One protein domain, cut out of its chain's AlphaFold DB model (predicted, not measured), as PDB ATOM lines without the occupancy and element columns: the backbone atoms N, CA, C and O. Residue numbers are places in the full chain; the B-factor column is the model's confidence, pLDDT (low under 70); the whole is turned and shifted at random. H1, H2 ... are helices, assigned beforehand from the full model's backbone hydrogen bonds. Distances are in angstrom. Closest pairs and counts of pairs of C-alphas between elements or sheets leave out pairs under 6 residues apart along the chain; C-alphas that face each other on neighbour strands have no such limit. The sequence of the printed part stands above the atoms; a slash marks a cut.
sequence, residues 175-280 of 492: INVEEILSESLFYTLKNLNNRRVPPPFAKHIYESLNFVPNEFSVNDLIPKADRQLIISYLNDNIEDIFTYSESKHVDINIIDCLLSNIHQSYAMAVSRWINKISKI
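This is residues 175 to 280 of the 492 residues of an uncharacterized protein of Shewanella sp. YLB-09 (UniProt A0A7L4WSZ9). One helix, H1, runs through the middle of the domain, with H3 crossing it on one side and the long helix H5 crossing it steeply on another; H5 runs on past the body as an arm, and its residues 274 to 280 stick out. Short H4 runs between the end of H3 and the beginning of H5, while tiny H2 and a long loop, residues 207 to 223, lie between H1 and H3 along the chain. The printed part has 106 residues with five named helices, H1 to H5 in that order, and no named strand, and its class is all helix. The whole is compact, with a radius of gyration of the C-alphas of 14.5 A, yet elongated in outline along H5, with spans of 50 by 28 by 24 A.

H1, residues 177 to 194, has its centre 1.2 A from the mean of the C-alphas. H2, residues 203 to 206, is close to H1 but not clearly touching; their closest C-alphas, those of Leu 189 and Tyr 206, are 7.0 A apart. H3, residues 224 to 236, touches residues 178 to 186 of H1 about perpendicular, at 75 degrees, and the closest C-alphas, of Ser 182 and Ile 230, are 5.6 A apart. With residues 229 to 233, H3 only just touches H2, with 3 pairs of C-alphas within 8 A; the closest, of Ile 205 and Leu 229, are 7.1 A apart. H4, residues 238 to 246, and H3 meet only through their link. H5, residues 252 to 280, touches residues 180 to 188 of H1 at a steep tilt of 49 degrees, opposite ways; the closest C-alphas, of Ser 184 and Asn 261, are 4.9 A apart. H4 and H5 are close but not clearly touching, with the C-alphas of Ser 245 and Ile 255, their closest, 6.8 A apart. H3 and H5 are apart, and so are H1 and H4. In H1, H3, H4 and H5 every O i to N i+4 pair is within hydrogen-bond range; H2 is too short for such a pair.

H1 begins at C-alpha 177, at (295.481, 397.760, 187.550), and is 25.6 A long from first to last C-alpha. H2 measures 5.0 A, H3 18.4 A and H4 13.1 A. H3 begins at C-alpha 224, at (283.670, 408.320, 185.156). H5 is the longest at 42.3 A and ends at C-alpha 280, at (301.975, 398.369, 163.672).

The two C-alphas farthest apart, those of Lys 248 and Ile 280, are 50.9 A from each other. The printed part has no cut. The link from H2 to H3, 17 residues, is long; those from H3 to H4 and from H4 to H5 are tight. The mean pLDDT of the printed part is 81.9, and residues 212 to 221 and 279 to 280 are under 70.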
ATOM      1  N   ILE A 175     297.964 398.756 180.971       80.00
ATOM      2  CA  ILE A 175     297.351 397.863 181.958       80.00
ATOM      3  C   ILE A 175     297.311 398.583 183.306       80.00
ATOM      4  O   ILE A 175     298.065 398.278 184.230       80.00
ATOM      5  N   ASN A 176     296.411 399.563 183.414       84.31
ATOM      6  CA  ASN A 176     296.136 400.231 184.680       84.31
ATOM      7  C   ASN A 176     295.364 399.278 185.608       84.31
ATOM      8  O   ASN A 176     294.173 399.030 185.415       84.31
ATOM      9  N   VAL A 177     296.057 398.738 186.616       84.44
ATOM     10  CA  VAL A 177     295.481 397.760 187.550       84.44
ATOM     11  C   VAL A 177     294.280 398.331 188.301       84.44
ATOM     12  O   VAL A 177     293.272 397.647 188.428       84.44
ATOM     13  N   GLU A 178     294.335 399.584 188.748       86.56
ATOM     14  CA  GLU A 178     293.232 400.196 189.501       86.56
ATOM     15  C   GLU A 178     291.973 400.322 188.647       86.56
ATOM     16  O   GLU A 178     290.873 399.992 189.093       86.56
ATOM     17  N   GLU A 179     292.136 400.708 187.381       86.75
ATOM     18  CA  GLU A 179     291.025 400.738 186.435       86.75
ATOM     19  C   GLU A 179     290.447 399.340 186.209       86.75
ATOM     20  O   GLU A 179     289.232 399.172 186.288       86.75
ATOM     21  N   ILE A 180     291.297 398.332 186.005       87.69
ATOM     22  CA  ILE A 180     290.872 396.943 185.789       87.69
ATOM     23  C   ILE A 180     290.104 396.401 186.998       87.69
ATOM     24  O   ILE A 180     289.057 395.769 186.831       87.69
ATOM     25  N   LEU A 181     290.592 396.644 188.215       89.19
ATOM     26  CA  LEU A 181     289.926 396.199 189.437       89.19
ATOM     27  C   LEU A 181     288.595 396.924 189.641       89.19
ATOM     28  O   LEU A 181     287.591 396.271 189.937       89.19
ATOM     29  N   SER A 182     288.549 398.238 189.392       89.38
ATOM     30  CA  SER A 182     287.303 399.008 189.454       89.38
ATOM     31  C   SER A 182     286.266 398.505 188.448       89.38
ATOM     32  O   SER A 182     285.094 398.339 188.784       89.38
ATOM     33  N   GLU A 183     286.709 398.161 187.237       88.06
ATOM     34  CA  GLU A 183     285.860 397.619 186.182       88.06
ATOM     35  C   GLU A 183     285.311 396.241 186.546       88.06
ATOM     36  O   GLU A 183     284.130 395.941 186.363       88.06
ATOM     37  N   SER A 184     286.156 395.418 187.154       89.94
ATOM     38  CA  SER A 184     285.790 394.078 187.599       89.94
ATOM     39  C   SER A 184     284.771 394.105 188.734       89.94
ATOM     40  O   SER A 184     283.805 393.336 188.714       89.94
ATOM     41  N   LEU A 185     284.945 395.016 189.696       91.12
ATOM     42  CA  LEU A 185     283.995 395.211 190.784       91.12
ATOM     43  C   LEU A 185     282.666 395.775 190.263       91.12
ATOM     44  O   LEU A 185     281.619 395.221 190.591       91.12
ATOM     45  N   PHE A 186     282.689 396.776 189.377       90.00
ATOM     46  CA  PHE A 186     281.477 397.316 188.750       90.00
ATOM     47  C   PHE A 186     280.644 396.225 188.067       90.00
ATOM     48  O   PHE A 186     279.452 396.095 188.341       90.00
ATOM     49  N   TYR A 187     281.261 395.394 187.219       86.31
ATOM     50  CA  TYR A 187     280.538 394.319 186.533       86.31
ATOM     51  C   TYR A 187     280.054 393.224 187.484       86.31
ATOM     52  O   TYR A 187     279.007 392.625 187.245       86.31
ATOM     53  N   THR A 188     280.769 392.983 188.583       89.62
ATOM     54  CA  THR A 188     280.314 392.059 189.630       89.62
ATOM     55  C   THR A 188     279.052 392.594 190.299       89.62
ATOM     56  O   THR A 188     278.056 391.880 190.373       89.62
ATOM     57  N   LEU A 189     279.047 393.866 190.701       89.31
ATOM     58  CA  LEU A 189     277.883 394.510 191.306       89.31
ATOM     59  C   LEU A 189     276.705 394.612 190.322       89.31
ATOM     60  O   LEU A 189     275.580 394.289 190.689       89.31
ATOM     61  N   LYS A 190     276.960 394.942 189.049       85.62
ATOM     62  CA  LYS A 190     275.938 394.950 187.988       85.62
ATOM     63  C   LYS A 190     275.317 393.562 187.784       85.62
ATOM     64  O   LYS A 190     274.101 393.450 187.643       85.62
ATOM     65  N   ASN A 191     276.123 392.496 187.817       83.56
ATOM     66  CA  ASN A 191     275.628 391.117 187.739       83.56
ATOM     67  C   ASN A 191     274.718 390.762 188.921       83.56
ATOM     68  O   ASN A 191     273.682 390.127 188.722       83.56
ATOM     69  N   LEU A 192     275.090 391.174 190.136       85.75
ATOM     70  CA  LEU A 192     274.267 390.979 191.330       85.75
ATOM     71  C   LEU A 192     272.950 391.759 191.226       85.75
ATOM     72  O   LEU A 192     271.889 391.176 191.457       85.75
ATOM     73  N   ASN A 193     273.000 393.008 190.752       84.50
ATOM     74  CA  ASN A 193     271.816 393.834 190.511       84.50
ATOM     75  C   ASN A 193     270.845 393.188 189.516       84.50
ATOM     76  O   ASN A 193     269.656 393.053 189.803       84.50
ATOM     77  N   ASN A 194     271.352 392.705 188.378       81.12
ATOM     78  CA  ASN A 194     270.536 392.027 187.365       81.12
ATOM     79  C   ASN A 194     269.885 390.743 187.902       81.12
ATOM     80  O   ASN A 194     268.765 390.408 187.524       81.12
ATOM     81  N   ARG A 195     270.566 390.035 188.811       82.31
ATOM     82  CA  ARG A 195     270.038 388.845 189.499       82.31
ATOM     83  C   ARG A 195     269.175 389.180 190.719       82.31
ATOM     84  O   ARG A 195     268.664 388.259 191.348       82.31
ATOM     85  N   ARG A 196     269.006 390.465 191.051       83.00
ATOM     86  CA  ARG A 196     268.317 390.956 192.258       83.00
ATOM     87  C   ARG A 196     268.891 390.371 193.556       83.00
ATOM     88  O   ARG A 196     268.158 390.129 194.510       83.00
ATOM     89  N   VAL A 197     270.203 390.138 193.583       84.56
ATOM     90  CA  VAL A 197     270.938 389.661 194.760       84.56
ATOM     91  C   VAL A 197     271.586 390.871 195.440       84.56
ATOM     92  O   VAL A 197     272.314 391.605 194.772       84.56
ATOM     93  N   PRO A 198     271.350 391.116 196.744       84.06
ATOM     94  CA  PRO A 198     272.011 392.208 197.451       84.06
ATOM     95  C   PRO A 198     273.522 391.945 197.543       84.06
ATOM     96  O   PRO A 198     273.930 390.804 197.779       84.06
ATOM     97  N   PRO A 199     274.374 392.969 197.378       87.19
ATOM     98  CA  PRO A 199     275.809 392.768 197.413       87.19
ATOM     99  C   PRO A 199     276.278 392.505 198.856       87.19
ATOM    100  O   PRO A 199     275.901 393.237 199.776       87.19
ATOM    101  N   PRO A 200     277.093 391.463 199.087       86.38
ATOM    102  CA  PRO A 200     277.545 391.102 200.430       86.38
ATOM    103  C   PRO A 200     278.684 391.992 200.960       86.38
ATOM    104  O   PRO A 200     278.959 391.994 202.154       86.38
ATOM    105  N   PHE A 201     279.328 392.751 200.076       88.81
ATOM    106  CA  PHE A 201     280.326 393.789 200.346       88.81
ATOM    107  C   PHE A 201     279.997 395.002 199.463       88.81
ATOM    108  O   PHE A 201     279.119 394.910 198.607       88.81
ATOM    109  N   ALA A 202     280.672 396.140 199.641       87.00
ATOM    110  CA  ALA A 202     280.445 397.342 198.827       87.00
ATOM    111  C   ALA A 202     279.000 397.883 198.861       87.00
ATOM    112  O   ALA A 202     278.587 398.623 197.970       87.00
ATOM    113  N   LYS A 203     278.213 397.546 199.892       85.06
ATOM    114  CA  LYS A 203     276.794 397.929 199.977       85.06
ATOM    115  C   LYS A 203     276.592 399.448 199.944       85.06
ATOM    116  O   LYS A 203     275.675 399.927 199.290       85.06
ATOM    117  N   HIS A 204     277.471 400.194 200.610       84.06
ATOM    118  CA  HIS A 204     277.367 401.650 200.703       84.06
ATOM    119  C   HIS A 204     277.584 402.352 199.356       84.06
ATOM    120  O   HIS A 204     276.932 403.355 199.078       84.06
ATOM    121  N   ILE A 205     278.464 401.817 198.500       88.00
ATOM    122  CA  ILE A 205     278.636 402.348 197.148       88.00
ATOM    123  C   ILE A 205     277.590 401.815 196.178       88.00
ATOM    124  O   ILE A 205     277.211 402.528 195.260       88.00
ATOM    125  N   TYR A 206     277.097 400.591 196.382       86.06
ATOM    126  CA  TYR A 206     276.173 399.926 195.467       86.06
ATOM    127  C   TYR A 206     274.914 400.743 195.174       86.06
ATOM    128  O   TYR A 206     274.512 400.848 194.021       86.06
ATOM    129  N   GLU A 207     274.320 401.351 196.200       82.25
ATOM    130  CA  GLU A 207     273.117 402.184 196.064       82.25
ATOM    131  C   GLU A 207     273.394 403.512 195.340       82.25
ATOM    132  O   GLU A 207     272.479 404.128 194.802       82.25
ATOM    133  N   SER A 208     274.659 403.938 195.303       83.88
ATOM    134  CA  SER A 208     275.111 405.162 194.634       83.88
ATOM    135  C   SER A 208     275.535 404.933 193.177       83.88
ATOM    136  O   SER A 208     275.813 405.900 192.470       83.88
ATOM    137  N   LEU A 209     275.626 403.675 192.728       84.69
ATOM    138  CA  LEU A 209     276.015 403.330 191.361       84.69
ATOM    139  C   LEU A 209     274.815 403.397 190.416       84.69
ATOM    140  O   LEU A 209     273.734 402.884 190.707       84.69
ATOM    141  N   ASN A 210     275.028 403.969 189.232       75.06
ATOM    142  CA  ASN A 210     273.986 404.070 188.219       75.06
ATOM    143  C   ASN A 210     273.937 402.798 187.366       75.06
ATOM    144  O   ASN A 210     274.511 402.717 186.278       75.06
ATOM    145  N   PHE A 211     273.208 401.788 187.843       74.31
ATOM    146  CA  PHE A 211     272.932 400.597 187.042       74.31
ATOM    147  C   PHE A 211     271.819 400.865 186.025       74.31
ATOM    148  O   PHE A 211     270.649 400.977 186.383       74.31
ATOM    149  N   VAL A 212     272.168 400.896 184.738       63.22
ATOM    150  CA  VAL A 212     271.171 400.837 183.658       63.22
ATOM    151  C   VAL A 212     270.642 399.395 183.554       63.22
ATOM    152  O   VAL A 212     271.451 398.476 183.371       63.22
ATOM    153  N   PRO A 213     269.321 399.152 183.700       53.16
ATOM    154  CA  PRO A 213     268.750 397.807 183.625       53.16
ATOM    155  C   PRO A 213     268.889 397.188 182.228       53.16
ATOM    156  O   PRO A 213     268.669 397.860 181.227       53.16
ATOM    157  N   ASN A 214     269.166 395.882 182.172       51.94
ATOM    158  CA  ASN A 214     269.047 395.019 180.984       51.94
ATOM    159  C   ASN A 214     269.885 395.345 179.735       51.94
ATOM    160  O   ASN A 214     269.696 394.702 178.706       51.94
ATOM    161  N   GLU A 215     270.879 396.220 179.817       48.69
ATOM    162  CA  GLU A 215     271.815 396.427 178.712       48.69
ATOM    163  C   GLU A 215     273.225 396.037 179.158       48.69
ATOM    164  O   GLU A 215     273.789 396.652 180.055       48.69
ATOM    165  N   PHE A 216     273.796 394.984 178.563       49.31
ATOM    166  CA  PHE A 216     275.243 394.901 178.334       49.31
ATOM    167  C   PHE A 216     275.490 395.469 176.938       49.31
ATOM    168  O   PHE A 216     275.802 394.730 175.998       49.31
ATOM    169  N   SER A 217     275.234 396.769 176.780       45.38
ATOM    170  CA  SER A 217     275.403 397.442 175.498       45.38
ATOM    171  C   SER A 217     276.875 397.408 175.091       45.38
ATOM    172  O   SER A 217     277.786 397.416 175.923       45.38
ATOM    173  N   VAL A 218     277.125 397.391 173.781       40.97
ATOM    174  CA  VAL A 218     278.468 397.411 173.169       40.97
ATOM    175  C   VAL A 218     279.293 398.629 173.631       40.97
ATOM    176  O   VAL A 218     280.519 398.609 173.534       40.97
ATOM    177  N   ASN A 219     278.619 399.650 174.180       45.62
ATOM    178  CA  ASN A 219     279.168 400.926 174.632       45.62
ATOM    179  C   ASN A 219     279.122 401.140 176.159       45.62
ATOM    180  O   ASN A 219     279.278 402.283 176.586       45.62
ATOM    181  N   ASP A 220     278.926 400.097 176.975       53.47
ATOM    182  CA  ASP A 220     278.905 400.199 178.448       53.47
ATOM    183  C   ASP A 220     280.295 400.513 179.031       53.47
ATOM    184  O   ASP A 220     280.935 399.700 179.705       53.47
ATOM    185  N   LEU A 221     280.778 401.720 178.758       63.16
ATOM    186  CA  LEU A 221     281.863 402.342 179.488       63.16
ATOM    187  C   LEU A 221     281.317 402.745 180.852       63.16
ATOM    188  O   LEU A 221     280.321 403.460 180.950       63.16
ATOM    189  N   ILE A 222     281.996 402.295 181.901       74.81
ATOM    190  CA  ILE A 222     281.680 402.691 183.272       74.81
ATOM    191  C   ILE A 222     281.705 404.219 183.343       74.81
ATOM    192  O   ILE A 222     282.731 404.809 182.973       74.81
ATOM    193  N   PRO A 223     280.621 404.866 183.812       80.44
ATOM    194  CA  PRO A 223     280.611 406.302 184.014       80.44
ATOM    195  C   PRO A 223     281.820 406.733 184.843       80.44
ATOM    196  O   PRO A 223     282.198 406.079 185.814       80.44
ATOM    197  N   LYS A 224     282.453 407.850 184.471       82.50
ATOM    198  CA  LYS A 224     283.670 408.320 185.156       82.50
ATOM    199  C   LYS A 224     283.453 408.500 186.667       82.50
ATOM    200  O   LYS A 224     284.357 408.187 187.436       82.50
ATOM    201  N   ALA A 225     282.268 408.969 187.068       84.06
ATOM    202  CA  ALA A 225     281.881 409.133 188.469       84.06
ATOM    203  C   ALA A 225     281.811 407.782 189.205       84.06
ATOM    204  O   ALA A 225     282.494 407.605 190.210       84.06
ATOM    205  N   ASP A 226     281.084 406.808 188.650       87.38
ATOM    206  CA  ASP A 226     280.976 405.443 189.183       87.38
ATOM    207  C   ASP A 226     282.353 404.785 189.322       87.38
ATOM    208  O   ASP A 226     282.665 404.175 190.343       87.38
ATOM    209  N   ARG A 227     283.225 404.970 188.324       87.94
ATOM    210  CA  ARG A 227     284.603 404.474 188.375       87.94
ATOM    211  C   ARG A 227     285.383 405.089 189.539       87.94
ATOM    212  O   ARG A 227     286.037 404.358 190.273       87.94
ATOM    213  N   GLN A 228     285.333 406.410 189.712       89.50
ATOM    214  CA  GLN A 228     286.039 407.099 190.801       89.50
ATOM    215  C   GLN A 228     285.537 406.660 192.180       89.50
ATOM    216  O   GLN A 228     286.340 406.435 193.081       89.50
ATOM    217  N   LEU A 229     284.224 406.483 192.316       90.81
ATOM    218  CA  LEU A 229     283.583 406.023 193.543       90.81
ATOM    219  C   LEU A 229     284.024 404.594 193.906       90.81
ATOM    220  O   LEU A 229     284.373 404.323 195.054       90.81
ATOM    221  N   ILE A 230     284.109 403.704 192.914       91.12
ATOM    222  CA  ILE A 230     284.625 402.343 193.103       91.12
ATOM    223  C   ILE A 230     286.122 402.339 193.428       91.12
ATOM    224  O   ILE A 230     286.548 401.560 194.274       91.12
ATOM    225  N   ILE A 231     286.928 403.189 192.784       91.19
ATOM    226  CA  ILE A 231     288.364 403.295 193.089       91.19
ATOM    227  C   ILE A 231     288.569 403.742 194.543       91.19
ATOM    228  O   ILE A 231     289.364 403.125 195.244       91.19
ATOM    229  N   SER A 232     287.827 404.750 195.021       91.69
ATOM    230  CA  SER A 232     287.888 405.165 196.434       91.69
ATOM    231  C   SER A 232     287.506 404.016 197.361       91.69
ATOM    232  O   SER A 232     288.252 403.694 198.277       91.69
ATOM    233  N   TYR A 233     286.403 403.319 197.068       91.94
ATOM    234  CA  TYR A 233     286.001 402.143 197.838       91.94
ATOM    235  C   TYR A 233     287.095 401.073 197.901       91.94
ATOM    236  O   TYR A 233     287.381 400.560 198.979       91.94
ATOM    237  N   LEU A 234     287.711 400.737 196.764       89.69
ATOM    238  CA  LEU A 234     288.777 399.738 196.697       89.69
ATOM    239  C   LEU A 234     290.030 400.162 197.464       89.69
ATOM    240  O   LEU A 234     290.740 399.293 197.947       89.69
ATOM    241  N   ASN A 235     290.315 401.457 197.580       89.31
ATOM    242  CA  ASN A 235     291.453 401.936 198.359       89.31
ATOM    243  C   ASN A 235     291.159 401.936 199.864       89.31
ATOM    244  O   ASN A 235     292.030 401.581 200.652       89.31
ATOM    245  N   ASP A 236     289.935 402.298 200.249       90.19
ATOM    246  CA  ASP A 236     289.583 402.550 201.648       90.19
ATOM    247  C   ASP A 236     288.985 401.318 202.354       90.19
ATOM    248  O   ASP A 236     289.057 401.211 203.573       90.19
ATOM    249  N   ASN A 237     288.381 400.383 201.607       90.31
ATOM    250  CA  ASN A 237     287.545 399.301 202.154       90.31
ATOM    251  C   ASN A 237     287.797 397.939 201.478       90.31
ATOM    252  O   ASN A 237     286.899 397.097 201.385       90.31
ATOM    253  N   ILE A 238     289.009 397.686 200.974       86.56
ATOM    254  CA  ILE A 238     289.335 396.400 200.328       86.56
ATOM    255  C   ILE A 238     289.177 395.204 201.279       86.56
ATOM    256  O   ILE A 238     288.811 394.106 200.851       86.56
ATOM    257  N   GLU A 239     289.393 395.433 202.579       87.50
ATOM    258  CA  GLU A 239     289.273 394.429 203.638       87.50
ATOM    259  C   GLU A 239     287.855 393.858 203.759       87.50
ATOM    260  O   GLU A 239     287.710 392.687 204.119       87.50
ATOM    261  N   ASP A 240     286.816 394.611 203.381       89.19
ATOM    262  CA  ASP A 240     285.432 394.120 203.354       89.19
ATOM    263  C   ASP A 240     285.291 392.917 202.412       89.19
ATOM    264  O   ASP A 240     284.613 391.931 202.717       89.19
ATOM    265  N   ILE A 241     285.975 392.971 201.262       88.44
ATOM    266  CA  ILE A 241     285.955 391.900 200.261       88.44
ATOM    267  C   ILE A 241     286.669 390.659 200.815       88.44
ATOM    268  O   ILE A 241     286.176 389.535 200.669       88.44
ATOM    269  N   PHE A 242     287.812 390.845 201.482       88.06
ATOM    270  CA  PHE A 242     288.569 389.739 202.070       88.06
ATOM    271  C   PHE A 242     287.823 389.090 203.231       88.06
ATOM    272  O   PHE A 242     287.666 387.868 203.237       88.06
ATOM    273  N   THR A 243     287.270 389.901 204.132       88.12
ATOM    274  CA  THR A 243     286.450 389.453 205.262       88.12
ATOM    275  C   THR A 243     285.271 388.614 204.780       88.12
ATOM    276  O   THR A 243     285.022 387.525 205.301       88.12
ATOM    277  N   TYR A 244     284.578 389.060 203.725       88.25
ATOM    278  CA  TYR A 244     283.514 388.269 203.117       88.25
ATOM    279  C   TYR A 244     284.032 386.941 202.541       88.25
ATOM    280  O   TYR A 244     283.432 385.890 202.786       88.25
ATOM    281  N   SER A 245     285.164 386.963 201.830       84.62
ATOM    282  CA  SER A 245     285.753 385.768 201.205       84.62
ATOM    283  C   SER A 245     286.226 384.702 202.206       84.62
ATOM    284  O   SER A 245     286.319 383.524 201.857       84.62
ATOM    285  N   GLU A 246     286.523 385.102 203.445       86.94
ATOM    286  CA  GLU A 246     286.931 384.223 204.549       86.94
ATOM    287  C   GLU A 246     285.759 383.793 205.443       86.94
ATOM    288  O   GLU A 246     285.912 382.918 206.304       86.94
ATOM    289  N   SER A 247     284.576 384.378 205.240       85.94
ATOM    290  CA  SER A 247     283.402 384.117 206.067       85.94
ATOM    291  C   SER A 247     282.875 382.686 205.905       85.94
ATOM    292  O   SER A 247     282.920 382.079 204.834       85.94
ATOM    293  N   LYS A 248     282.289 382.139 206.978       78.88
ATOM    294  CA  LYS A 248     281.665 380.801 206.962       78.88
ATOM    295  C   LYS A 248     280.416 380.712 206.075       78.88
ATOM    296  O   LYS A 248     279.996 379.608 205.746       78.88
ATOM    297  N   HIS A 249     279.828 381.853 205.718       80.69
ATOM    298  CA  HIS A 249     278.598 381.963 204.928       80.69
ATOM    299  C   HIS A 249     278.849 382.571 203.543       80.69
ATOM    300  O   HIS A 249     277.944 383.146 202.941       80.69
ATOM    301  N   VAL A 250     280.084 382.474 203.047       85.00
ATOM    302  CA  VAL A 250     280.448 382.968 201.722       85.00
ATOM    303  C   VAL A 250     279.647 382.245 200.634       85.00
ATOM    304  O   VAL A 250     279.591 381.015 200.598       85.00
ATOM    305  N   ASP A 251     279.060 383.011 199.714       86.44
ATOM    306  CA  ASP A 251     278.577 382.475 198.447       86.44
ATOM    307  C   ASP A 251     279.756 382.453 197.477       86.44
ATOM    308  O   ASP A 251     280.212 383.484 196.968       86.44
ATOM    309  N   ILE A 252     280.279 381.251 197.247       82.69
ATOM    310  CA  ILE A 252     281.441 381.026 196.387       82.69
ATOM    311  C   ILE A 252     281.172 381.542 194.969       82.69
ATOM    312  O   ILE A 252     282.085 382.079 194.349       82.69
ATOM    313  N   ASN A 253     279.922 381.511 194.490       84.31
ATOM    314  CA  ASN A 253     279.586 382.004 193.156       84.31
ATOM    315  C   ASN A 253     279.827 383.513 193.011       84.31
ATOM    316  O   ASN A 253     280.112 383.987 191.911       84.31
ATOM    317  N   ILE A 254     279.719 384.282 194.100       87.19
ATOM    318  CA  ILE A 254     279.976 385.728 194.088       87.19
ATOM    319  C   ILE A 254     281.482 385.992 193.994       87.19
ATOM    320  O   ILE A 254     281.910 386.836 193.205       87.19
ATOM    321  N   ILE A 255     282.291 385.237 194.745       87.81
ATOM    322  CA  ILE A 255     283.756 385.313 194.669       87.81
ATOM    323  C   ILE A 255     284.254 384.857 193.292       87.81
ATOM    324  O   ILE A 255     285.097 385.527 192.697       87.81
ATOM    325  N   ASP A 256     283.693 383.780 192.745       85.25
ATOM    326  CA  ASP A 256     284.034 383.283 191.410       85.25
ATOM    327  C   ASP A 256     283.623 384.270 190.317       85.25
ATOM    328  O   ASP A 256     284.374 384.491 189.368       85.25
ATOM    329  N   CYS A 257     282.473 384.933 190.468       85.88
ATOM    330  CA  CYS A 257     282.049 386.011 189.577       85.88
ATOM    331  C   CYS A 257     283.057 387.171 189.588       85.88
ATOM    332  O   CYS A 257     283.468 387.635 188.522       85.88
ATOM    333  N   LEU A 258     283.507 387.601 190.774       89.69
ATOM    334  CA  LEU A 258     284.517 388.651 190.916       89.69
ATOM    335  C   LEU A 258     285.848 388.243 190.279       89.69
ATOM    336  O   LEU A 258     286.386 388.982 189.456       89.69
ATOM    337  N   LEU A 259     286.351 387.048 190.594       88.38
ATOM    338  CA  LEU A 259     287.585 386.519 190.014       88.38
ATOM    339  C   LEU A 259     287.481 386.396 188.491       88.38
ATOM    340  O   LEU A 259     288.392 386.824 187.784       88.38
ATOM    341  N   SER A 260     286.376 385.865 187.969       86.75
ATOM    342  CA  SER A 260     286.132 385.770 186.527       86.75
ATOM    343  C   SER A 260     286.141 387.150 185.873       86.75
ATOM    344  O   SER A 260     286.781 387.337 184.839       86.75
ATOM    345  N   ASN A 261     285.480 388.139 186.481       88.19
ATOM    346  CA  ASN A 261     285.479 389.511 185.981       88.19
ATOM    347  C   ASN A 261     286.886 390.128 185.982       88.19
ATOM    348  O   ASN A 261     287.237 390.780 185.001       88.19
ATOM    349  N   ILE A 262     287.704 389.867 187.010       89.56
ATOM    350  CA  ILE A 262     289.112 390.295 187.057       89.56
ATOM    351  C   ILE A 262     289.881 389.720 185.867       89.56
ATOM    352  O   ILE A 262     290.464 390.476 185.088       89.56
ATOM    353  N   HIS A 263     289.833 388.402 185.664       87.88
ATOM    354  CA  HIS A 263     290.540 387.755 184.555       87.88
ATOM    355  C   HIS A 263     290.077 388.283 183.191       87.88
ATOM    356  O   HIS A 263     290.906 388.582 182.335       87.88
ATOM    357  N   GLN A 264     288.769 388.450 182.996       85.25
ATOM    358  CA  GLN A 264     288.204 388.982 181.756       85.25
ATOM    359  C   GLN A 264     288.650 390.425 181.479       85.25
ATOM    360  O   GLN A 264     289.020 390.743 180.350       85.25
ATOM    361  N   SER A 265     288.645 391.298 182.490       86.00
ATOM    362  CA  SER A 265     289.078 392.694 182.339       86.00
ATOM    363  C   SER A 265     290.580 392.797 182.053       86.00
ATOM    364  O   SER A 265     290.984 393.528 181.146       86.00
ATOM    365  N   TYR A 266     291.411 392.000 182.738       87.50
ATOM    366  CA  TYR A 266     292.835 391.885 182.408       87.50
ATOM    367  C   TYR A 266     293.048 391.380 180.976       87.50
ATOM    368  O   TYR A 266     293.841 391.959 180.235       87.50
ATOM    369  N   ALA A 267     292.321 390.343 180.557       84.62
ATOM    370  CA  ALA A 267     292.455 389.776 179.220       84.62
ATOM    371  C   ALA A 267     292.064 390.780 178.128       84.62
ATOM    372  O   ALA A 267     292.741 390.887 177.107       84.62
ATOM    373  N   MET A 268     291.018 391.580 178.353       82.44
ATOM    374  CA  MET A 268     290.679 392.687 177.462       82.44
ATOM    375  C   MET A 268     291.804 393.720 177.361       82.44
ATOM    376  O   MET A 268     292.141 394.138 176.254       82.44
ATOM    377  N   ALA A 269     292.384 394.148 178.487       84.06
ATOM    378  CA  ALA A 269     293.475 395.123 178.489       84.06
ATOM    379  C   ALA A 269     294.709 394.593 177.738       84.06
ATOM    380  O   ALA A 269     295.242 395.275 176.859       84.06
ATOM    381  N   VAL A 270     295.089 393.339 177.999       83.38
ATOM    382  CA  VAL A 270     296.177 392.645 177.298       83.38
ATOM    383  C   VAL A 270     295.888 392.529 175.799       83.38
ATOM    384  O   VAL A 270     296.737 392.882 174.984       83.38
ATOM    385  N   SER A 271     294.682 392.107 175.411       78.56
ATOM    386  CA  SER A 271     294.274 392.005 174.004       78.56
ATOM    387  C   SER A 271     294.333 393.359 173.290       78.56
ATOM    388  O   SER A 271     294.847 393.458 172.176       78.56
ATOM    389  N   ARG A 272     293.886 394.451 173.929       79.62
ATOM    390  CA  ARG A 272     294.019 395.809 173.368       79.62
ATOM    391  C   ARG A 272     295.484 396.187 173.137       79.62
ATOM    392  O   ARG A 272     295.788 396.766 172.097       79.62
ATOM    393  N   TRP A 273     296.377 395.852 174.068       85.38
ATOM    394  CA  TRP A 273     297.815 396.081 173.911       85.38
ATOM    395  C   TRP A 273     298.416 395.251 172.764       85.38
ATOM    396  O   TRP A 273     299.065 395.818 171.883       85.38
ATOM    397  N   ILE A 274     298.118 393.948 172.683       79.69
ATOM    398  CA  ILE A 274     298.562 393.084 171.569       79.69
ATOM    399  C   ILE A 274     298.050 393.622 170.228       79.69
ATOM    400  O   ILE A 274     298.783 393.656 169.239       79.69
ATOM    401  N   ASN A 275     296.814 394.121 170.190       73.50
ATOM    402  CA  ASN A 275     296.238 394.738 169.000       73.50
ATOM    403  C   ASN A 275     296.969 396.021 168.576       73.50
ATOM    404  O   ASN A 275     297.035 396.302 167.382       73.50
ATOM    405  N   LYS A 276     297.540 396.806 169.504       78.31
ATOM    406  CA  LYS A 276     298.384 397.963 169.148       78.31
ATOM    407  C   LYS A 276     299.667 397.517 168.447       78.31
ATOM    408  O   LYS A 276     300.010 398.091 167.418       78.31
ATOM    409  N   ILE A 277     300.326 396.475 168.960       77.62
ATOM    410  CA  ILE A 277     301.517 395.876 168.330       77.62
ATOM    411  C   ILE A 277     301.158 395.331 166.948       77.62
ATOM    412  O   ILE A 277     301.817 395.649 165.960       77.62
ATOM    413  N   SER A 278     300.070 394.563 166.878       71.31
ATOM    414  CA  SER A 278     299.592 393.951 165.642       71.31
ATOM    415  C   SER A 278     299.270 395.015 164.604       71.31
ATOM    416  O   SER A 278     299.764 394.915 163.503       71.31
ATOM    417  N   LYS A 279     298.586 396.111 164.948       67.69
ATOM    418  CA  LYS A 279     298.323 397.217 164.004       67.69
ATOM    419  C   LYS A 279     299.580 397.886 163.442       67.69
ATOM    420  O   LYS A 279     299.496 398.507 162.385       67.69
ATOM    421  N   ILE A 280     300.702 397.836 164.164       69.19
ATOM    422  CA  ILE A 280     301.975 398.369 163.672       69.19
ATOM    423  C   ILE A 280     302.629 397.371 162.725       69.19
ATOM    424  O   ILE A 280     303.071 397.792 161.664       69.19
TER     425      ILE A 280